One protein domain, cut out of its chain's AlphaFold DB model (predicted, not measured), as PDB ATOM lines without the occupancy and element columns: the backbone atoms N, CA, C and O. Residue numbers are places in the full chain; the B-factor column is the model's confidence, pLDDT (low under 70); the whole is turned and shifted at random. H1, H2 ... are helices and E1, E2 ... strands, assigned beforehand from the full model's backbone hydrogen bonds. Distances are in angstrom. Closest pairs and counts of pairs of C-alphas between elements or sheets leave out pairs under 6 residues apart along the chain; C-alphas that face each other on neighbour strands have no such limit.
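What this domain is: This is residues 15 to 94 and 107 to 192 of the 193 residues of an uncharacterized protein of Pseudomonas sp. MF4836 (UniProt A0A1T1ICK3). Two twisted sheets lie face to face as a sandwich, E3, E2, E5, E8 and E11 in one and E4, E1, E9 and E10 in the other, and a long thin arm extends from one end of it. The paired strands E5 and E8 of the larger sheet lead out toward the arm, whose far part is the small hairpin E6 and E7, while helix H1 lies beside the sandwich and is on neither sheet. The printed part has 166 residues with one named helix and eleven named strands, in the order E1, E2, E3, H1, E4, E5, E6, E7, E8, E9, E10, E11, and its class is mostly strand. The larger sheet runs E3, E2, E5, E8, E11 and is antiparallel throughout; the other runs E4, E1, E9, E10 and is mixed, with E1 and E9 parallel. The whole is loose, with a radius of gyration of the C-alphas of 21.4 A, and spans 79 by 39 by 32 A, the arm making much of the length.

How they stand to each other: In the larger sheet, strands E5, residues 82 to 94, and E8, residues 125 to 139, are antiparallel at 170 degrees, with N 84 and O 137 at 2.9 A and N 92 and O 128 at 2.8 A, within hydrogen-bond range. On the other side of E5 is E2, residues 26 to 32, antiparallel at 154 degrees, with N 29 and O 85 at 3.0 A. E2 forms a hairpin with the edge strand E3, residues 41 to 46, with N 28 and O 44 at 2.9 A. The other edge strand, E11, residues 180 to 182, is antiparallel to E8 at 175 degrees, with N 138 and O 180 at 2.9 A. In the second sheet E1, residues 15 to 20, is parallel to E9, residues 146 to 154, at 15 degrees, with N 17 and O 147 at 2.8 A. The edge strand E4, residues 72 to 76, is antiparallel to E1, with N 16 and O 74 at 2.9 A. E9 forms a hairpin with the edge strand E10, residues 159 to 166, with N 150 and O 163 at 2.9 A. The two sheets form a sandwich, two sheets face to face, with best planes 20 degrees apart; E8 and E10, for instance, have Cys 132 and Cys 160 as closest C-alphas, at 6.1 A. E6, residues 107 to 110, and E7, residues 115 to 122, form a hairpin, with N 108 and O 117 at 2.8 A, and E7 runs on into E8 at 38 degrees. H1, residues 53 to 66, is not on the larger sheet, but only just, with 4 pairs of C-alphas within 10 A. In H1, 8 of 10 O i to N i+4 pairs are within hydrogen-bond range.

Where its parts are: E8 is the longest strand, 43.8 A from C-alpha 125 at (134.688, 183.399, 114.674) to C-alpha 139 at (168.007, 203.652, 134.535). E5 measures 39.1 A, E9 24.6 A, E10 23.8 A, E7 21.7 A, H1 20.5 A and E2 19.7 A. E1 begins at C-alpha 15, (167.449, 194.453, 143.577), and E11 ends at C-alpha 182, (160.452, 204.125, 125.448).

The domain as a whole: The two C-alphas farthest apart, those of Gly 79 and Asn 114, are 79.5 A from each other. Residues 95 to 106 are not printed, and C-alphas 94 and 107 are 23.7 A apart across the cut. The link E10 to E11, residues 167 to 179, is long. The mean pLDDT of the printed part is 83.4; residues 50 to 68, 157 and 183 to 192 are under 70.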
ATOM      1  N   LYS A  15     168.544 195.357 143.934       94.88
ATOM      2  CA  LYS A  15     167.449 194.453 143.577       94.88
ATOM      3  C   LYS A  15     166.459 195.173 142.681       94.88
ATOM      4  O   LYS A  15     166.083 196.305 142.967       94.88
ATOM      5  N   VAL A  16     165.989 194.494 141.643       96.19
ATOM      6  CA  VAL A  16     164.916 194.986 140.776       96.19
ATOM      7  C   VAL A  16     163.759 194.004 140.827       96.19
ATOM      8  O   VAL A  16     163.940 192.813 140.576       96.19
ATOM      9  N   ILE A  17     162.583 194.514 141.177       94.75
ATOM     10  CA  ILE A  17     161.313 193.794 141.209       94.75
ATOM     11  C   ILE A  17     160.482 194.270 140.022       94.75
ATOM     12  O   ILE A  17     160.292 195.468 139.852       94.75
ATOM     13  N   MET A  18     159.974 193.348 139.217       95.50
ATOM     14  CA  MET A  18     159.089 193.617 138.086       95.50
ATOM     15  C   MET A  18     157.696 193.081 138.394       95.50
ATOM     16  O   MET A  18     157.555 191.913 138.762       95.50
ATOM     17  N   GLN A  19     156.672 193.919 138.246       93.12
ATOM     18  CA  GLN A  19     155.289 193.530 138.518       93.12
ATOM     19  C   GLN A  19     154.299 194.113 137.508       93.12
ATOM     20  O   GLN A  19     154.514 195.184 136.944       93.12
ATOM     21  N   SER A  20     153.175 193.418 137.348       91.00
ATOM     22  CA  SER A  20     151.996 193.906 136.629       91.00
ATOM     23  C   SER A  20     150.947 194.372 137.634       91.00
ATOM     24  O   SER A  20     150.688 193.697 138.632       91.00
ATOM     25  N   THR A  21     150.300 195.507 137.373       88.12
ATOM     26  CA  THR A  21     149.149 195.957 138.180       88.12
ATOM     27  C   THR A  21     147.851 195.231 137.814       88.12
ATOM     28  O   THR A  21     146.864 195.319 138.552       88.12
ATOM     29  N   SER A  22     147.856 194.489 136.704       81.00
ATOM     30  CA  SER A  22     146.704 193.774 136.158       81.00
ATOM     31  C   SER A  22     146.814 192.267 136.385       81.00
ATOM     32  O   SER A  22     147.906 191.725 136.550       81.00
ATOM     33  N   VAL A  23     145.677 191.569 136.362       79.62
ATOM     34  CA  VAL A  23     145.643 190.092 136.380       79.62
ATOM     35  C   VAL A  23     146.157 189.475 135.075       79.62
ATOM     36  O   VAL A  23     146.332 188.265 134.988       79.62
ATOM     37  N   SER A  24     146.397 190.299 134.054       79.38
ATOM     38  CA  SER A  24     146.983 189.871 132.796       79.38
ATOM     39  C   SER A  24     148.491 189.658 132.946       79.38
ATOM     40  O   SER A  24     149.189 190.456 133.581       79.38
ATOM     41  N   ALA A  25     148.986 188.575 132.348       87.00
ATOM     42  CA  ALA A  25     150.399 188.227 132.352       87.00
ATOM     43  C   ALA A  25     151.189 189.174 131.442       87.00
ATOM     44  O   ALA A  25     150.947 189.229 130.240       87.00
ATOM     45  N   VAL A  26     152.124 189.916 132.027       91.38
ATOM     46  CA  VAL A  26     153.053 190.798 131.317       91.38
ATOM     47  C   VAL A  26     154.386 190.084 131.206       91.38
ATOM     48  O   VAL A  26     154.936 189.652 132.216       91.38
ATOM     49  N   GLU A  27     154.911 189.968 129.996       93.62
ATOM     50  CA  GLU A  27     156.254 189.471 129.746       93.62
ATOM     51  C   GLU A  27     157.286 190.553 130.053       93.62
ATOM     52  O   GLU A  27     157.201 191.670 129.541       93.62
ATOM     53  N   PHE A  28     158.283 190.202 130.863       94.50
ATOM     54  CA  PHE A  28     159.412 191.066 131.169       94.50
ATOM     55  C   PHE A  28     160.703 190.524 130.567       94.50
ATOM     56  O   PHE A  28     161.029 189.332 130.662       94.50
ATOM     57  N   SER A  29     161.475 191.437 129.993       95.44
ATOM     58  CA  SER A  29     162.842 191.181 129.553       95.44
ATOM     59  C   SER A  29     163.763 192.316 129.976       95.44
ATOM     60  O   SER A  29     163.311 193.422 130.273       95.44
ATOM     61  N   VAL A  30     165.060 192.038 130.053       95.69
ATOM     62  CA  VAL A  30     166.054 193.025 130.481       95.69
ATOM     63  C   VAL A  30     167.250 193.046 129.555       95.69
ATOM     64  O   VAL A  30     167.625 192.030 128.982       95.69
ATOM     65  N   ARG A  31     167.873 194.212 129.430       94.81
ATOM     66  CA  ARG A  31     169.148 194.385 128.738       94.81
ATOM     67  C   ARG A  31     170.100 195.116 129.673       94.81
ATOM     68  O   ARG A  31     169.767 196.196 130.168       94.81
ATOM     69  N   ARG A  32     171.267 194.526 129.931       94.12
ATOM     70  CA  ARG A  32     172.309 195.126 130.777       94.12
ATOM     71  C   ARG A  32     173.411 195.694 129.894       94.12
ATOM     72  O   ARG A  32     173.717 195.137 128.846       94.12
ATOM     73  N   GLU A  33     174.015 196.795 130.327       90.44
ATOM     74  CA  GLU A  33     175.033 197.524 129.553       90.44
ATOM     75  C   GLU A  33     176.222 196.662 129.106       90.44
ATOM     76  O   GLU A  33     176.753 196.872 128.021       90.44
ATOM     77  N   ASN A  34     176.611 195.679 129.920       87.50
ATOM     78  CA  ASN A  34     177.769 194.819 129.667       87.50
ATOM     79  C   ASN A  34     177.390 193.391 129.245       87.50
ATOM     80  O   ASN A  34     178.241 192.499 129.295       87.50
ATOM     81  N   ASP A  35     176.132 193.150 128.858       86.19
ATOM     82  CA  ASP A  35     175.745 191.838 128.344       86.19
ATOM     83  C   ASP A  35     176.411 191.608 126.970       86.19
ATOM     84  O   ASP A  35     176.336 192.469 126.091       86.19
ATOM     85  N   PRO A  36     177.075 190.454 126.752       86.38
ATOM     86  CA  PRO A  36     177.728 190.158 125.475       86.38
ATOM     87  C   PRO A  36     176.718 189.960 124.333       86.38
ATOM     88  O   PRO A  36     177.064 190.139 123.167       86.38
ATOM     89  N   ASP A  37     175.479 189.581 124.664       87.25
ATOM     90  CA  ASP A  37     174.363 189.527 123.725       87.25
ATOM     91  C   ASP A  37     173.586 190.854 123.791       87.25
ATOM     92  O   ASP A  37     173.063 191.202 124.851       87.25
ATOM     93  N   PRO A  38     173.465 191.603 122.681       82.56
ATOM     94  CA  PRO A  38     172.695 192.843 122.662       82.56
ATOM     95  C   PRO A  38     171.174 192.614 122.720       82.56
ATOM     96  O   PRO A  38     170.397 193.575 122.801       82.56
ATOM     97  N   ARG A  39     170.693 191.370 122.621       90.06
ATOM     98  CA  ARG A  39     169.263 191.052 122.702       90.06
ATOM     99  C   ARG A  39     168.784 191.081 124.156       90.06
ATOM    100  O   ARG A  39     169.512 190.634 125.037       90.06
ATOM    101  N   PRO A  40     167.556 191.560 124.422       91.69
ATOM    102  CA  PRO A  40     166.988 191.483 125.760       91.69
ATOM    103  C   PRO A  40     166.860 190.028 126.231       91.69
ATOM    104  O   PRO A  40     166.323 189.176 125.521       91.69
ATOM    105  N   GLU A  41     167.325 189.753 127.444       93.06
ATOM    106  CA  GLU A  41     167.135 188.479 128.127       93.06
ATOM    107  C   GLU A  41     165.683 188.369 128.600       93.06
ATOM    108  O   GLU A  41     165.211 189.174 129.405       93.06
ATOM    109  N   LYS A  42     164.969 187.345 128.128       92.75
ATOM    110  CA  LYS A  42     163.601 187.047 128.559       92.75
ATOM    111  C   LYS A  42     163.601 186.399 129.943       92.75
ATOM    112  O   LYS A  42     164.091 185.282 130.104       92.75
ATOM    113  N   LEU A  43     162.995 187.073 130.920       90.62
ATOM    114  CA  LEU A  43     162.957 186.610 132.311       90.62
ATOM    115  C   LEU A  43     161.728 185.748 132.614       90.62
ATOM    116  O   LEU A  43     161.805 184.814 133.414       90.62
ATOM    117  N   GLY A  44     160.603 186.043 131.962       89.75
ATOM    118  CA  GLY A  44     159.326 185.366 132.173       89.75
ATOM    119  C   GLY A  44     158.181 186.363 132.250       89.75
ATOM    120  O   GLY A  44     158.274 187.471 131.725       89.75
ATOM    121  N   THR A  45     157.110 185.967 132.920       90.44
ATOM    122  CA  THR A  45     155.854 186.717 132.990       90.44
ATOM    123  C   THR A  45     155.482 187.042 134.433       90.44
ATOM    124  O   THR A  45     155.680 186.226 135.338       90.44
ATOM    125  N   ALA A  46     154.912 188.232 134.648       89.38
ATOM    126  CA  ALA A  46     154.329 188.629 135.924       89.38
ATOM    127  C   ALA A  46     152.871 189.083 135.790       89.38
ATOM    128  O   ALA A  46     152.515 189.811 134.864       89.38
ATOM    129  N   SER A  47     152.029 188.687 136.742       85.88
ATOM    130  CA  SER A  47     150.608 189.062 136.810       85.88
ATOM    131  C   SER A  47     150.183 189.303 138.250       85.88
ATOM    132  O   SER A  47     150.582 188.555 139.143       85.88
ATOM    133  N   LYS A  48     149.291 190.262 138.487       81.00
ATOM    134  CA  LYS A  48     148.672 190.430 139.801       81.00
ATOM    135  C   LYS A  48     147.851 189.178 140.145       81.00
ATOM    136  O   LYS A  48     146.991 188.787 139.355       81.00
ATOM    137  N   PRO A  49     148.052 188.559 141.320       70.69
ATOM    138  CA  PRO A  49     147.231 187.431 141.725       70.69
ATOM    139  C   PRO A  49     145.763 187.856 141.854       70.69
ATOM    140  O   PRO A  49     145.452 188.931 142.378       70.69
ATOM    141  N   LEU A  50     144.853 186.990 141.401       68.25
ATOM    142  CA  LEU A  50     143.424 187.124 141.685       68.25
ATOM    143  C   LEU A  50     143.224 187.141 143.210       68.25
ATOM    144  O   LEU A  50     143.840 186.363 143.939       68.25
ATOM    145  N   GLY A  51     142.396 188.055 143.715       63.69
ATOM    146  CA  GLY A  51     142.176 188.196 145.157       63.69
ATOM    147  C   GLY A  51     141.567 186.939 145.800       63.69
ATOM    148  O   GLY A  51     140.791 186.214 145.179       63.69
ATOM    149  N   GLY A  52     141.880 186.703 147.078       64.81
ATOM    150  CA  GLY A  52     141.271 185.649 147.902       64.81
ATOM    151  C   GLY A  52     142.021 184.306 147.926       64.81
ATOM    152  O   GLY A  52     143.049 184.111 147.284       64.81
ATOM    153  N   LYS A  53     141.493 183.351 148.709       59.38
ATOM    154  CA  LYS A  53     142.105 182.022 148.939       59.38
ATOM    155  C   LYS A  53     142.236 181.175 147.666       59.38
ATOM    156  O   LYS A  53     143.172 180.392 147.560       59.38
ATOM    157  N   LEU A  54     141.313 181.337 146.715       61.62
ATOM    158  CA  LEU A  54     141.330 180.611 145.443       61.62
ATOM    159  C   LEU A  54     142.460 181.108 144.532       61.62
ATOM    160  O   LEU A  54     143.185 180.295 143.968       61.62
ATOM    161  N   GLY A  55     142.684 182.423 144.458       59.25
ATOM    162  CA  GLY A  55     143.758 182.991 143.642       59.25
ATOM    163  C   GLY A  55     145.163 182.606 144.114       59.25
ATOM    164  O   GLY A  55     146.028 182.351 143.283       59.25
ATOM    165  N   ALA A  56     145.379 182.456 145.426       61.03
ATOM    166  CA  ALA A  56     146.652 181.965 145.971       61.03
ATOM    167  C   ALA A  56     146.978 180.522 145.529       61.03
ATOM    168  O   ALA A  56     148.134 180.196 145.247       61.03
ATOM    169  N   TRP A  57     145.960 179.661 145.421       59.75
ATOM    170  CA  TRP A  57     146.124 178.290 144.932       59.75
ATOM    171  C   TRP A  57     146.414 178.246 143.421       59.75
ATOM    172  O   TRP A  57     147.351 177.564 143.009       59.75
ATOM    173  N   PHE A  58     145.696 179.035 142.608       56.66
ATOM    174  CA  PHE A  58     145.942 179.121 141.159       56.66
ATOM    175  C   PHE A  58     147.307 179.734 140.817       56.66
ATOM    176  O   PHE A  58     148.010 179.205 139.959       56.66
ATOM    177  N   ALA A  59     147.728 180.788 141.525       58.41
ATOM    178  CA  ALA A  59     149.039 181.408 141.318       58.41
ATOM    179  C   ALA A  59     150.189 180.406 141.523       58.41
ATOM    180  O   ALA A  59     151.168 180.419 140.781       58.41
ATOM    181  N   THR A  60     150.043 179.492 142.488       59.09
ATOM    182  CA  THR A  60     151.037 178.447 142.773       59.09
ATOM    183  C   THR A  60     151.136 177.418 141.638       59.09
ATOM    184  O   THR A  60     152.229 176.943 141.331       59.09
ATOM    185  N   PHE A  61     150.010 177.080 140.999       57.69
ATOM    186  CA  PHE A  61     149.963 176.113 139.898       57.69
ATOM    187  C   PHE A  61     150.518 176.702 138.591       57.69
ATOM    188  O   PHE A  61     151.376 176.095 137.951       57.69
ATOM    189  N   GLU A  62     150.099 177.921 138.246       55.56
ATOM    190  CA  GLU A  62     150.571 178.664 137.069       55.56
ATOM    191  C   GLU A  62     152.087 178.933 137.112       55.56
ATOM    192  O   GLU A  62     152.790 178.730 136.117       55.56
ATOM    193  N   SER A  63     152.626 179.291 138.287       56.97
ATOM    194  CA  SER A  63     154.066 179.533 138.487       56.97
ATOM    195  C   SER A  63     154.926 178.305 138.173       56.97
ATOM    196  O   SER A  63     156.014 178.429 137.608       56.97
ATOM    197  N   ALA A  64     154.446 177.107 138.533       57.56
ATOM    198  CA  ALA A  64     155.211 175.866 138.427       57.56
ATOM    199  C   ALA A  64     155.274 175.298 137.001       57.56
ATOM    200  O   ALA A  64     156.219 174.578 136.685       57.56
ATOM    201  N   VAL A  65     154.292 175.620 136.154       57.47
ATOM    202  CA  VAL A  65     154.182 175.076 134.791       57.47
ATOM    203  C   VAL A  65     154.585 176.107 133.729       57.47
ATOM    204  O   VAL A  65     155.249 175.741 132.764       57.47
ATOM    205  N   HIS A  66     154.270 177.394 133.925       57.53
ATOM    206  CA  HIS A  66     154.411 178.431 132.889       57.53
ATOM    207  C   HIS A  66     155.391 179.564 133.239       57.53
ATOM    208  O   HIS A  66     155.508 180.514 132.472       57.53
ATOM    209  N   LYS A  67     156.115 179.486 134.372       66.69
ATOM    210  CA  LYS A  67     156.953 180.594 134.896       66.69
ATOM    211  C   LYS A  67     156.170 181.917 135.055       66.69
ATOM    212  O   LYS A  67     156.750 182.995 134.945       66.69
ATOM    213  N   ASN A  68     154.867 181.816 135.327       69.88
ATOM    214  CA  ASN A  68     153.967 182.933 135.609       69.88
ATOM    215  C   ASN A  68     154.033 183.267 137.103       69.88
ATOM    216  O   ASN A  68     153.388 182.594 137.905       69.88
ATOM    217  N   PHE A  69     154.800 184.283 137.492       74.44
ATOM    218  CA  PHE A  69     154.972 184.647 138.902       74.44
ATOM    219  C   PHE A  69     154.139 185.887 139.273       74.44
ATOM    220  O   PHE A  69     153.791 186.685 138.406       74.44
ATOM    221  N   PRO A  70     153.803 186.115 140.555       81.50
ATOM    222  CA  PRO A  70     153.160 187.369 140.959       81.50
ATOM    223  C   PRO A  70     154.055 188.598 140.710       81.50
ATOM    224  O   PRO A  70     153.563 189.691 140.447       81.50
ATOM    225  N   GLN A  71     155.371 188.400 140.777       87.88
ATOM    226  CA  GLN A  71     156.415 189.376 140.480       87.88
ATOM    227  C   GLN A  71     157.669 188.637 140.004       87.88
ATOM    228  O   GLN A  71     157.816 187.450 140.298       87.88
ATOM    229  N   LEU A  72     158.579 189.331 139.321       91.44
ATOM    230  CA  LEU A  72     159.905 188.814 138.983       91.44
ATOM    231  C   LEU A  72     160.996 189.597 139.710       91.44
ATOM    232  O   LEU A  72     160.896 190.812 139.832       91.44
ATOM    233  N   GLU A  73     162.059 188.929 140.151       92.81
ATOM    234  CA  GLU A  73     163.175 189.569 140.851       92.81
ATOM    235  C   GLU A  73     164.512 189.257 140.177       92.81
ATOM    236  O   GLU A  73     164.809 188.094 139.896       92.81
ATOM    237  N   ILE A  74     165.344 190.281 139.969       92.94
ATOM    238  CA  ILE A  74     166.735 190.126 139.513       92.94
ATOM    239  C   ILE A  74     167.700 190.958 140.368       92.94
ATOM    240  O   ILE A  74     167.316 192.019 140.873       92.94
ATOM    241  N   PRO A  75     168.961 190.518 140.521       93.75
ATOM    242  CA  PRO A  75     170.025 191.408 140.953       93.75
ATOM    243  C   PRO A  75     170.410 192.337 139.796       93.75
ATOM    244  O   PRO A  75     170.400 191.930 138.630       93.75
ATOM    245  N   ALA A  76     170.779 193.573 140.111       92.88
ATOM    246  CA  ALA A  76     171.286 194.532 139.139       92.88
ATOM    247  C   ALA A  76     172.630 195.110 139.585       92.88
ATOM    248  O   ALA A  76     172.837 195.391 140.767       92.88
ATOM    249  N   GLN A  77     173.538 195.270 138.618       93.56
ATOM    250  CA  GLN A  77     174.882 195.789 138.852       93.56
ATOM    251  C   GLN A  77     174.840 197.305 139.051       93.56
ATOM    252  O   GLN A  77     174.435 198.022 138.132       93.56
ATOM    253  N   PRO A  78     175.259 197.821 140.215       93.31
ATOM    254  CA  PRO A  78     175.213 199.249 140.470       93.31
ATOM    255  C   PRO A  78     176.124 200.039 139.536       93.31
ATOM    256  O   PRO A  78     177.236 199.611 139.227       93.31
ATOM    257  N   GLY A  79     175.665 201.215 139.114       93.88
ATOM    258  CA  GLY A  79     176.421 202.092 138.218       93.88
ATOM    259  C   GLY A  79     176.391 201.688 136.738       93.88
ATOM    260  O   GLY A  79     176.888 202.449 135.916       93.88
ATOM    261  N   GLN A  80     175.800 200.541 136.389       93.75
ATOM    262  CA  GLN A  80     175.643 200.089 135.002       93.75
ATOM    263  C   GLN A  80     174.214 200.324 134.527       93.75
ATOM    264  O   GLN A  80     173.268 200.099 135.282       93.75
ATOM    265  N   LYS A  81     174.025 200.735 133.272       95.06
ATOM    266  CA  LYS A  81     172.675 200.916 132.732       95.06
ATOM    267  C   LYS A  81     171.928 199.587 132.701       95.06
ATOM    268  O   LYS A  81     172.432 198.570 132.215       95.06
ATOM    269  N   LEU A  82     170.691 199.635 133.173       95.88
ATOM    270  CA  LEU A  82     169.731 198.552 133.075       95.88
ATOM    271  C   LEU A  82     168.507 199.057 132.323       95.88
ATOM    272  O   LEU A  82     167.871 200.024 132.741       95.88
ATOM    273  N   GLN A  83     168.168 198.374 131.239       95.75
ATOM    274  CA  GLN A  83     166.907 198.554 130.541       95.75
ATOM    275  C   GLN A  83     165.964 197.419 130.924       95.75
ATOM    276  O   GLN A  83     166.315 196.245 130.790       95.75
ATOM    277  N   VAL A  84     164.765 197.774 131.376       96.44
ATOM    278  CA  VAL A  84     163.685 196.825 131.650       96.44
ATOM    279  C   VAL A  84     162.578 197.040 130.635       96.44
ATOM    280  O   VAL A  84     162.128 198.169 130.442       96.44
ATOM    281  N   LEU A  85     162.163 195.958 129.983       95.12
ATOM    282  CA  LEU A  85     161.125 195.948 128.966       95.12
ATOM    283  C   LEU A  85     159.899 195.190 129.466       95.12
ATOM    284  O   LEU A  85     160.043 194.096 130.016       95.12
ATOM    285  N   GLY A  86     158.718 195.743 129.214       93.56
ATOM    286  CA  GLY A  86     157.432 195.114 129.499       93.56
ATOM    287  C   GLY A  86     156.593 194.991 128.232       93.56
ATOM    288  O   GLY A  86     156.456 195.954 127.477       93.56
ATOM    289  N   TYR A  87     156.028 193.814 127.992       91.75
ATOM    290  CA  TYR A  87     155.157 193.552 126.850       91.75
ATOM    291  C   TYR A  87     153.956 192.723 127.283       91.75
ATOM    292  O   TYR A  87     154.082 191.733 128.001       91.75
ATOM    293  N   TRP A  88     152.776 193.128 126.836       88.69
ATOM    294  CA  TRP A  88     151.546 192.385 127.041       88.69
ATOM    295  C   TRP A  88     150.940 192.017 125.694       88.69
ATOM    296  O   TRP A  88     150.859 192.861 124.808       88.69
ATOM    297  N   GLU A  89     150.465 190.784 125.559       86.44
ATOM    298  CA  GLU A  89     149.726 190.320 124.391       86.44
ATOM    299  C   GLU A  89     148.630 189.349 124.820       86.44
ATOM    300  O   GLU A  89     148.788 188.556 125.751       86.44
ATOM    301  N   THR A  90     147.497 189.411 124.131       80.69
ATOM    302  CA  THR A  90     146.417 188.446 124.254       80.69
ATOM    303  C   THR A  90     145.873 188.097 122.878       80.69
ATOM    304  O   THR A  90     145.652 188.964 122.032       80.69
ATOM    305  N   SER A  91     145.642 186.807 122.664       81.25
ATOM    306  CA  SER A  91     144.912 186.286 121.516       81.25
ATOM    307  C   SER A  91     143.503 185.896 121.948       81.25
ATOM    308  O   SER A  91     143.320 185.254 122.983       81.25
ATOM    309  N   GLY A  92     142.518 186.227 121.130       81.12
ATOM    310  CA  GLY A  92     141.121 185.892 121.338       81.12
ATOM    311  C   GLY A  92     140.433 185.551 120.026       81.12
ATOM    312  O   GLY A  92     141.069 185.369 118.986       81.12
ATOM    313  N   THR A  93     139.112 185.464 120.087       81.56
ATOM    314  CA  THR A  93     138.273 185.340 118.898       81.56
ATOM    315  C   THR A  93     137.061 186.249 119.047       81.56
ATOM    316  O   THR A  93     136.535 186.418 120.149       81.56
ATOM    317  N   GLN A  94     136.611 186.835 117.942       82.25
ATOM    318  CA  GLN A  94     135.370 187.607 117.871       82.25
ATOM    319  C   GLN A  94     134.429 186.983 116.832       82.25
ATOM    320  O   GLN A  94     134.907 186.261 115.956       82.25
ATOM    321  N   LYS A 107     116.599 175.569 117.010       87.06
ATOM    322  CA  LYS A 107     115.594 174.568 117.372       87.06
ATOM    323  C   LYS A 107     115.833 173.293 116.581       87.06
ATOM    324  O   LYS A 107     115.678 173.274 115.362       87.06
ATOM    325  N   VAL A 108     116.187 172.228 117.284       88.19
ATOM    326  CA  VAL A 108     116.414 170.899 116.724       88.19
ATOM    327  C   VAL A 108     115.359 169.961 117.283       88.19
ATOM    328  O   VAL A 108     115.178 169.857 118.494       88.19
ATOM    329  N   TYR A 109     114.634 169.290 116.395       91.62
ATOM    330  CA  TYR A 109     113.648 168.299 116.794       91.62
ATOM    331  C   TYR A 109     114.349 167.010 117.236       91.62
ATOM    332  O   TYR A 109     115.127 166.433 116.475       91.62
ATOM    333  N   ASP A 110     114.072 166.567 118.462       90.44
ATOM    334  CA  ASP A 110     114.491 165.271 118.987       90.44
ATOM    335  C   ASP A 110     113.349 164.254 118.781       90.44
ATOM    336  O   ASP A 110     112.339 164.305 119.496       90.44
ATOM    337  N   PRO A 111     113.477 163.315 117.821       89.25
ATOM    338  CA  PRO A 111     112.445 162.322 117.542       89.25
ATOM    339  C   PRO A 111     112.286 161.281 118.657       89.25
ATOM    340  O   PRO A 111     111.220 160.681 118.756       89.25
ATOM    341  N   GLN A 112     113.294 161.073 119.513       92.62
ATOM    342  CA  GLN A 112     113.196 160.144 120.647       92.62
ATOM    343  C   GLN A 112     112.345 160.731 121.773       92.62
ATOM    344  O   GLN A 112     111.653 160.002 122.481       92.62
ATOM    345  N   LYS A 113     112.378 162.059 121.919       90.25
ATOM    346  CA  LYS A 113     111.593 162.795 122.918       90.25
ATOM    347  C   LYS A 113     110.312 163.405 122.356       90.25
ATOM    348  O   LYS A 113     109.544 163.977 123.127       90.25
ATOM    349  N   ASN A 114     110.089 163.308 121.041       93.12
ATOM    350  CA  ASN A 114     108.991 163.963 120.323       93.12
ATOM    351  C   ASN A 114     108.885 165.460 120.687       93.12
ATOM    352  O   ASN A 114     107.807 165.980 120.983       93.12
ATOM    353  N   LYS A 115     110.034 166.145 120.767       93.31
ATOM    354  CA  LYS A 115     110.126 167.503 121.317       93.31
ATOM    355  C   LYS A 115     111.157 168.345 120.572       93.31
ATOM    356  O   LYS A 115     112.204 167.854 120.166       93.31
ATOM    357  N   TRP A 116     110.866 169.634 120.435       89.44
ATOM    358  CA  TRP A 116     111.836 170.631 119.985       89.44
ATOM    359  C   TRP A 116     112.753 171.041 121.132       89.44
ATOM    360  O   TRP A 116     112.281 171.437 122.200       89.44
ATOM    361  N   GLU A 117     114.056 170.961 120.894       90.94
ATOM    362  CA  GLU A 117     115.088 171.371 121.837       90.94
ATOM    363  C   GLU A 117     115.910 172.521 121.262       90.94
ATOM    364  O   GLU A 117     116.260 172.536 120.082       90.94
ATOM    365  N   ASP A 118     116.235 173.473 122.122       89.44
ATOM    366  CA  ASP A 118     117.130 174.576 121.817       89.44
ATOM    367  C   ASP A 118     118.576 174.074 121.929       89.44
ATOM    368  O   ASP A 118     119.039 173.727 123.018       89.44
ATOM    369  N   LYS A 119     119.290 173.994 120.801       85.69
ATOM    370  CA  LYS A 119     120.701 173.591 120.764       85.69
ATOM    371  C   LYS A 119     121.600 174.784 120.446       85.69
ATOM    372  O   LYS A 119     121.337 175.485 119.466       85.69
ATOM    373  N   PRO A 120     122.671 175.017 121.227       82.31
ATOM    374  CA  PRO A 120     123.657 176.029 120.890       82.31
ATOM    375  C   PRO A 120     124.416 175.598 119.632       82.31
ATOM    376  O   PRO A 120     124.948 174.490 119.562       82.31
ATOM    377  N   VAL A 121     124.467 176.481 118.644       80.81
ATOM    378  CA  VAL A 121     125.252 176.325 117.421       80.81
ATOM    379  C   VAL A 121     126.379 177.344 117.469       80.81
ATOM    380  O   VAL A 121     126.142 178.542 117.652       80.81
ATOM    381  N   SER A 122     127.614 176.862 117.333       77.38
ATOM    382  CA  SER A 122     128.786 177.723 117.212       77.38
ATOM    383  C   SER A 122     128.729 178.462 115.884       77.38
ATOM    384  O   SER A 122     128.586 177.837 114.831       77.38
ATOM    385  N   ILE A 123     128.857 179.780 115.935       79.88
ATOM    386  CA  ILE A 123     128.946 180.628 114.749       79.88
ATOM    387  C   ILE A 123     130.412 180.886 114.401       79.88
ATOM    388  O   ILE A 123     131.270 180.769 115.278       79.88
ATOM    389  N   PRO A 124     130.718 181.178 113.124       84.50
ATOM    390  CA  PRO A 124     132.084 181.431 112.698       84.50
ATOM    391  C   PRO A 124     132.693 182.579 113.501       84.50
ATOM    392  O   PRO A 124     132.083 183.641 113.649       84.50
ATOM    393  N   THR A 125     133.902 182.367 114.007       84.00
ATOM    394  CA  THR A 125     134.688 183.399 114.674       84.00
ATOM    395  C   THR A 125     135.939 183.710 113.865       84.00
ATOM    396  O   THR A 125     136.446 182.865 113.125       84.00
ATOM    397  N   VAL A 126     136.434 184.937 113.998       85.50
ATOM    398  CA  VAL A 126     137.719 185.373 113.451       85.50
ATOM    399  C   VAL A 126     138.709 185.599 114.597       85.50
ATOM    400  O   VAL A 126     138.300 186.043 115.679       85.50
ATOM    401  N   PRO A 127     139.998 185.269 114.410       85.75
ATOM    402  CA  PRO A 127     141.012 185.488 115.430       85.75
ATOM    403  C   PRO A 127     141.218 186.983 115.677       85.75
ATOM    404  O   PRO A 127     141.147 187.803 114.763       85.75
ATOM    405  N   THR A 128     141.504 187.332 116.925       82.38
ATOM    406  CA  THR A 128     141.853 188.694 117.338       82.38
ATOM    407  C   THR A 128     143.137 188.668 118.134       82.38
ATOM    408  O   THR A 128     143.314 187.781 118.967       82.38
ATOM    409  N   SER A 129     143.997 189.660 117.953       83.12
ATOM    410  CA  SER A 129     145.112 189.903 118.859       83.12
ATOM    411  C   SER A 129     145.086 191.344 119.350       83.12
ATOM    412  O   SER A 129     144.820 192.279 118.592       83.12
ATOM    413  N   SER A 130     145.355 191.511 120.640       82.56
ATOM    414  CA  SER A 130     145.562 192.809 121.272       82.56
ATOM    415  C   SER A 130     146.884 192.760 122.011       82.56
ATOM    416  O   SER A 130     147.160 191.798 122.722       82.56
ATOM    417  N   HIS A 131     147.696 193.795 121.857       86.44
ATOM    418  CA  HIS A 131     148.994 193.886 122.508       86.44
ATOM    419  C   HIS A 131     149.222 195.294 123.043       86.44
ATOM    420  O   HIS A 131     148.581 196.252 122.610       86.44
ATOM    421  N   CYS A 132     150.134 195.414 124.002       86.25
ATOM    422  CA  CYS A 132     150.584 196.685 124.527       86.25
ATOM    423  C   CYS A 132     152.073 196.638 124.864       86.25
ATOM    424  O   CYS A 132     152.526 195.772 125.617       86.25
ATOM    425  N   GLY A 133     152.821 197.587 124.302       83.81
ATOM    426  CA  GLY A 133     154.278 197.622 124.353       83.81
ATOM    427  C   GLY A 133     154.942 197.106 123.063       83.81
ATOM    428  O   GLY A 133     154.265 196.952 122.046       83.81
ATOM    429  N   PRO A 134     156.261 196.840 123.091       84.69
ATOM    430  CA  PRO A 134     157.110 196.859 124.282       84.69
ATOM    431  C   PRO A 134     157.267 198.272 124.860       84.69
ATOM    432  O   PRO A 134     157.514 199.227 124.129       84.69
ATOM    433  N   LEU A 135     157.110 198.392 126.176       90.94
ATOM    434  CA  LEU A 135     157.514 199.561 126.960       90.94
ATOM    435  C   LEU A 135     158.938 199.356 127.440       90.94
ATOM    436  O   LEU A 135     159.307 198.220 127.730       90.94
ATOM    437  N   GLY A 136     159.721 200.424 127.566       92.62
ATOM    438  CA  GLY A 136     161.081 200.316 128.076       92.62
ATOM    439  C   GLY A 136     161.461 201.443 129.011       92.62
ATOM    440  O   GLY A 136     161.248 202.603 128.697       92.62
ATOM    441  N   SER A 137     162.086 201.097 130.132       95.19
ATOM    442  CA  SER A 137     162.627 202.069 131.079       95.19
ATOM    443  C   SER A 137     164.096 201.763 131.322       95.19
ATOM    444  O   SER A 137     164.437 200.675 131.794       95.19
ATOM    445  N   THR A 138     164.960 202.720 130.990       95.81
ATOM    446  CA  THR A 138     166.405 202.622 131.211       95.81
ATOM    447  C   THR A 138     166.815 203.497 132.385       95.81
ATOM    448  O   THR A 138     166.548 204.697 132.390       95.81
ATOM    449  N   PHE A 139     167.512 202.927 133.363       96.62
ATOM    450  CA  PHE A 139     168.007 203.652 134.535       96.62
ATOM    451  C   PHE A 139     169.329 203.061 135.042       96.62
ATOM    452  O   PHE A 139     169.775 202.012 134.573       96.62
ATOM    453  N   VAL A 140     169.973 203.750 135.989       96.88
ATOM    454  CA  VAL A 140     171.192 203.266 136.655       96.88
ATOM    455  C   VAL A 140     170.852 202.889 138.093       96.88
ATOM    456  O   VAL A 140     170.528 203.773 138.885       96.88
ATOM    457  N   PRO A 141     170.907 201.601 138.461       95.81
ATOM    458  CA  PRO A 141     170.690 201.185 139.828       95.81
ATOM    459  C   PRO A 141     171.877 201.576 140.719       95.81
ATOM    460  O   PRO A 141     173.020 201.685 140.271       95.81
ATOM    461  N   GLU A 142     171.611 201.742 142.014       95.19
ATOM    462  CA  GLU A 142     172.614 202.091 143.022       95.19
ATOM    463  C   GLU A 142     172.744 200.941 144.023       95.19
ATOM    464  O   GLU A 142     171.815 200.147 144.193       95.19
ATOM    465  N   LYS A 143     173.899 200.843 144.687       94.00
ATOM    466  CA  LYS A 143     174.178 199.781 145.666       94.00
ATOM    467  C   LYS A 143     173.110 199.755 146.755       94.00
ATOM    468  O   LYS A 143     172.678 200.811 147.209       94.00
ATOM    469  N   GLN A 144     172.735 198.552 147.191       92.56
ATOM    470  CA  GLN A 144     171.823 198.324 148.318       92.56
ATOM    471  C   GLN A 144     170.408 198.901 148.139       92.56
ATOM    472  O   GLN A 144     169.637 198.945 149.098       92.56
ATOM    473  N   LYS A 145     170.036 199.318 146.923       95.00
ATOM    474  CA  LYS A 145     168.689 199.806 146.630       95.00
ATOM    475  C   LYS A 145     167.767 198.713 146.120       95.00
ATOM    476  O   LYS A 145     168.198 197.742 145.492       95.00
ATOM    477  N   VAL A 146     166.475 198.911 146.362       95.56
ATOM    478  CA  VAL A 146     165.398 198.098 145.798       95.56
ATOM    479  C   VAL A 146     164.577 198.960 144.855       95.56
ATOM    480  O   VAL A 146     163.978 199.949 145.265       95.56
ATOM    481  N   TYR A 147     164.522 198.544 143.598       96.75
ATOM    482  CA  TYR A 147     163.738 199.185 142.560       96.75
ATOM    483  C   TYR A 147     162.506 198.358 142.228       96.75
ATOM    484  O   TYR A 147     162.562 197.130 142.169       96.75
ATOM    485  N   LEU A 148     161.405 199.047 141.971       96.31
ATOM    486  CA  LEU A 148     160.162 198.488 141.481       96.31
ATOM    487  C   LEU A 148     159.906 199.003 140.068       96.31
ATOM    488  O   LEU A 148     159.709 200.200 139.883       96.31
ATOM    489  N   VAL A 149     159.858 198.095 139.101       96.75
ATOM    490  CA  VAL A 149     159.370 198.351 137.748       96.75
ATOM    491  C   VAL A 149     157.936 197.850 137.660       96.75
ATOM    492  O   VAL A 149     157.666 196.653 137.773       96.75
ATOM    493  N   GLU A 150     157.006 198.778 137.500       94.00
ATOM    494  CA  GLU A 150     155.574 198.508 137.497       94.00
ATOM    495  C   GLU A 150     155.007 198.750 136.098       94.00
ATOM    496  O   GLU A 150     155.049 199.868 135.590       94.00
ATOM    497  N   PHE A 151     154.469 197.694 135.486       93.50
ATOM    498  CA  PHE A 151     153.721 197.773 134.235       93.50
ATOM    499  C   PHE A 151     152.231 197.881 134.547       93.50
ATOM    500  O   PHE A 151     151.661 197.027 135.237       93.50
ATOM    501  N   ALA A 152     151.585 198.917 134.024       89.50
ATOM    502  CA  ALA A 152     150.170 199.172 134.228       89.50
ATOM    503  C   ALA A 152     149.436 199.323 132.902       89.50
ATOM    504  O   ALA A 152     149.897 200.026 132.008       89.50
ATOM    505  N   ARG A 153     148.255 198.710 132.802       85.12
ATOM    506  CA  ARG A 153     147.266 199.111 131.798       85.12
ATOM    507  C   ARG A 153     146.547 200.359 132.301       85.12
ATOM    508  O   ARG A 153     146.174 200.432 133.471       85.12
ATOM    509  N   VAL A 154     146.402 201.341 131.424       82.12
ATOM    510  CA  VAL A 154     145.774 202.638 131.697       82.12
ATOM    511  C   VAL A 154     144.701 202.922 130.640       82.12
ATOM    512  O   VAL A 154     144.527 202.144 129.699       82.12
ATOM    513  N   ASP A 155     143.946 204.007 130.824       77.44
ATOM    514  CA  ASP A 155     142.921 204.479 129.882       77.44
ATOM    515  C   ASP A 155     141.887 203.407 129.504       77.44
ATOM    516  O   ASP A 155     141.717 203.065 128.336       77.44
ATOM    517  N   ASN A 156     141.199 202.840 130.503       72.25
ATOM    518  CA  ASN A 156     140.241 201.741 130.313       72.25
ATOM    519  C   ASN A 156     140.828 200.593 129.493       72.25
ATOM    520  O   ASN A 156     140.199 200.104 128.555       72.25
ATOM    521  N   ASP A 157     142.044 200.172 129.848       68.94
ATOM    522  CA  ASP A 157     142.688 199.039 129.207       68.94
ATOM    523  C   ASP A 157     143.009 199.289 127.714       68.94
ATOM    524  O   ASP A 157     143.166 198.326 126.975       68.94
ATOM    525  N   THR A 158     143.153 200.539 127.252       72.38
ATOM    526  CA  THR A 158     143.508 200.875 125.846       72.38
ATOM    527  C   THR A 158     144.941 201.379 125.656       72.38
ATOM    528  O   THR A 158     145.429 201.485 124.529       72.38
ATOM    529  N   ALA A 159     145.647 201.641 126.753       81.44
ATOM    530  CA  ALA A 159     147.058 201.991 126.752       81.44
ATOM    531  C   ALA A 159     147.789 201.272 127.892       81.44
ATOM    532  O   ALA A 159     147.180 200.658 128.773       81.44
ATOM    533  N   CYS A 160     149.116 201.322 127.871       88.12
ATOM    534  CA  CYS A 160     149.957 200.830 128.951       88.12
ATOM    535  C   CYS A 160     151.058 201.834 129.264       88.12
ATOM    536  O   CYS A 160     151.503 202.589 128.402       88.12
ATOM    537  N   GLN A 161     151.493 201.817 130.516       90.69
ATOM    538  CA  GLN A 161     152.594 202.614 131.030       90.69
ATOM    539  C   GLN A 161     153.518 201.742 131.870       90.69
ATOM    540  O   GLN A 161     153.085 200.760 132.479       90.69
ATOM    541  N   GLN A 162     154.788 202.128 131.917       92.81
ATOM    542  CA  GLN A 162     155.793 201.502 132.754       92.81
ATOM    543  C   GLN A 162     156.433 202.577 133.623       92.81
ATOM    544  O   GLN A 162     156.861 203.608 133.119       92.81
ATOM    545  N   HIS A 163     156.486 202.327 134.926       94.06
ATOM    546  CA  HIS A 163     157.043 203.257 135.903       94.06
ATOM    547  C   HIS A 163     158.145 202.577 136.703       94.06
ATOM    548  O   HIS A 163     158.039 201.392 137.023       94.06
ATOM    549  N   VAL A 164     159.188 203.330 137.051       96.75
ATOM    550  CA  VAL A 164     160.284 202.845 137.897       96.75
ATOM    551  C   VAL A 164     160.313 203.646 139.191       96.75
ATOM    552  O   VAL A 164     160.398 204.874 139.171       96.75
ATOM    553  N   TYR A 165     160.269 202.942 140.319       97.25
ATOM    554  CA  TYR A 165     160.304 203.523 141.655       97.25
ATOM    555  C   TYR A 165     161.469 202.961 142.469       97.25
ATOM    556  O   TYR A 165     161.722 201.762 142.446       97.25
ATOM    557  N   ASP A 166     162.137 203.807 143.243       96.75
ATOM    558  CA  ASP A 166     162.950 203.401 144.383       96.75
ATOM    559  C   ASP A 166     162.000 203.133 145.561       96.75
ATOM    560  O   ASP A 166     161.236 204.007 145.986       96.75
ATOM    561  N   ILE A 167     162.018 201.889 146.032       96.12
ATOM    562  CA  ILE A 167     161.203 201.375 147.139       96.12
ATOM    563  C   ILE A 167     162.081 200.841 148.275       96.12
ATOM    564  O   ILE A 167     161.657 199.988 149.055       96.12
ATOM    565  N   THR A 168     163.329 201.313 148.358       93.69
ATOM    566  CA  THR A 168     164.289 200.889 149.387       93.69
ATOM    567  C   THR A 168     163.748 201.157 150.793       93.69
ATOM    568  O   THR A 168     163.911 200.333 151.693       93.69
ATOM    569  N   GLN A 169     163.060 202.288 150.983       93.38
ATOM    570  CA  GLN A 169     162.348 202.579 152.222       93.38
ATOM    571  C   GLN A 169     160.933 201.978 152.181       93.38
ATOM    572  O   GLN A 169     160.175 202.259 151.246       93.38
ATOM    573  N   PRO A 170     160.529 201.197 153.201       86.31
ATOM    574  CA  PRO A 170     159.173 200.672 153.287       86.31
ATOM    575  C   PRO A 170     158.129 201.791 153.195       86.31
ATOM    576  O   PRO A 170     158.272 202.837 153.825       86.31
ATOM    577  N   ASN A 171     157.051 201.549 152.447       86.50
ATOM    578  CA  ASN A 171     155.943 202.490 152.223       86.50
ATOM    579  C   ASN A 171     156.304 203.782 151.468       86.50
ATOM    580  O   ASN A 171     155.470 204.682 151.387       86.50
ATOM    581  N   GLN A 172     157.499 203.876 150.883       91.88
ATOM    582  CA  GLN A 172     157.851 204.956 149.968       91.88
ATOM    583  C   GLN A 172     157.953 204.420 148.541       91.88
ATOM    584  O   GLN A 172     158.454 203.325 148.303       91.88
ATOM    585  N   ARG A 173     157.445 205.206 147.593       94.81
ATOM    586  CA  ARG A 173     157.620 204.989 146.156       94.81
ATOM    587  C   ARG A 173     158.169 206.278 145.571       94.81
ATOM    588  O   ARG A 173     157.412 207.216 145.338       94.81
ATOM    589  N   ILE A 174     159.483 206.341 145.408       96.69
ATOM    590  CA  ILE A 174     160.162 207.532 144.895       96.69
ATOM    591  C   ILE A 174     160.402 207.318 143.396       96.69
ATOM    592  O   ILE A 174     161.099 206.367 143.052       96.69
ATOM    593  N   PRO A 175     159.838 208.136 142.489       96.25
ATOM    594  CA  PRO A 175     160.082 207.988 141.055       96.25
ATOM    595  C   PRO A 175     161.575 208.075 140.723       96.25
ATOM    596  O   PRO A 175     162.272 208.973 141.197       96.25
ATOM    597  N   VAL A 176     162.060 207.145 139.905       95.75
ATOM    598  CA  VAL A 176     163.447 207.134 139.426       95.75
ATOM    599  C   VAL A 176     163.547 207.954 138.149       95.75
ATOM    600  O   VAL A 176     162.722 207.827 137.247       95.75
ATOM    601  N   VAL A 177     164.590 208.778 138.056       92.31
ATOM    602  CA  VAL A 177     164.917 209.494 136.820       92.31
ATOM    603  C   VAL A 177     165.392 208.485 135.774       92.31
ATOM    604  O   VAL A 177     166.406 207.812 135.964       92.31
ATOM    605  N   LEU A 178     164.654 208.389 134.671       91.81
ATOM    606  CA  LEU A 178     165.010 207.529 133.549       91.81
ATOM    607  C   LEU A 178     166.044 208.225 132.659       91.81
ATOM    608  O   LEU A 178     165.958 209.425 132.407       91.81
ATOM    609  N   ILE A 179     167.026 207.459 132.185       90.94
ATOM    610  CA  ILE A 179     167.959 207.904 131.140       90.94
ATOM    611  C   ILE A 179     167.250 207.920 129.792       90.94
ATOM    612  O   ILE A 179     167.458 208.824 128.989       90.94
ATOM    613  N   ASP A 180     166.461 206.879 129.549       83.88
ATOM    614  CA  ASP A 180     165.673 206.716 128.342       83.88
ATOM    615  C   ASP A 180     164.339 206.089 128.727       83.88
ATOM    616  O   ASP A 180     164.287 205.140 129.524       83.88
ATOM    617  N   ASP A 181     163.284 206.653 128.166       75.81
ATOM    618  CA  ASP A 181     161.926 206.168 128.293       75.81
ATOM    619  C   ASP A 181     161.452 205.841 126.883       75.81
ATOM    620  O   ASP A 181     161.436 206.702 126.003       75.81
ATOM    621  N   MET A 182     161.111 204.576 126.664       76.06
ATOM    622  CA  MET A 182     160.452 204.125 125.448       76.06
ATOM    623  C   MET A 182     158.955 204.046 125.751       76.06
ATOM    624  O   MET A 182     158.475 202.970 126.141       76.06
ATOM    625  N   PRO A 183     158.206 205.159 125.598       63.69
ATOM    626  CA  PRO A 183     156.761 205.124 125.710       63.69
ATOM    627  C   PRO A 183     156.230 204.232 124.588       63.69
ATOM    628  O   PRO A 183     156.553 204.409 123.412       63.69
ATOM    629  N   GLY A 184     155.451 203.222 124.953       54.16
ATOM    630  CA  GLY A 184     154.898 202.277 123.989       54.16
ATOM    631  C   GLY A 184     153.917 202.933 123.050       54.16
ATOM    632  O   GLY A 184     153.259 203.919 123.376       54.16
ATOM    633  N   SER A 185     153.778 202.309 121.885       48.84
ATOM    634  CA  SER A 185     152.655 202.574 120.997       48.84
ATOM    635  C   SER A 185     151.329 202.252 121.696       48.84
ATOM    636  O   SER A 185     151.214 201.259 122.417       48.84
ATOM    637  N   SER A 186     150.327 203.100 121.448       49.47
ATOM    638  CA  SER A 186     148.906 202.840 121.712       49.47
ATOM    639  C   SER A 186     148.513 201.427 121.271       49.47
ATOM    640  O   SER A 186     149.018 200.977 120.241       49.47
ATOM    641  N   MET A 187     147.596 200.754 121.979       46.59
ATOM    642  CA  MET A 187     147.122 199.423 121.577       46.59
ATOM    643  C   MET A 187     146.678 199.421 120.113       46.59
ATOM    644  O   MET A 187     145.702 200.075 119.750       46.59
ATOM    645  N   GLN A 188     147.383 198.675 119.266       48.03
ATOM    646  CA  GLN A 188     146.941 198.415 117.903       48.03
ATOM    647  C   GLN A 188     146.148 197.109 117.921       48.03
ATOM    648  O   GLN A 188     146.715 196.020 118.003       48.03
ATOM    649  N   ALA A 189     144.820 197.216 117.876       43.75
ATOM    650  CA  ALA A 189     143.973 196.081 117.540       43.75
ATOM    651  C   ALA A 189     144.181 195.779 116.050       43.75
ATOM    652  O   ALA A 189     143.687 196.506 115.186       43.75
ATOM    653  N   PHE A 190     144.951 194.739 115.731       44.88
ATOM    654  CA  PHE A 190     145.038 194.268 114.355       44.88
ATOM    655  C   PHE A 190     143.793 193.434 114.054       44.88
ATOM    656  O   PHE A 190     143.639 192.308 114.527       44.88
ATOM    657  N   HIS A 191     142.897 193.990 113.245       39.84
ATOM    658  CA  HIS A 191     141.920 193.193 112.519       39.84
ATOM    659  C   HIS A 191     142.663 192.519 111.358       39.84
ATOM    660  O   HIS A 191     143.154 193.210 110.467       39.84
ATOM    661  N   SER A 192     142.799 191.187 111.378       33.62
ATOM    662  CA  SER A 192     143.190 190.480 110.152       33.62
ATOM    663  C   SER A 192     142.050 190.619 109.131       33.62
ATOM    664  O   SER A 192     140.897 190.450 109.538       33.62
TER     665      SER A 192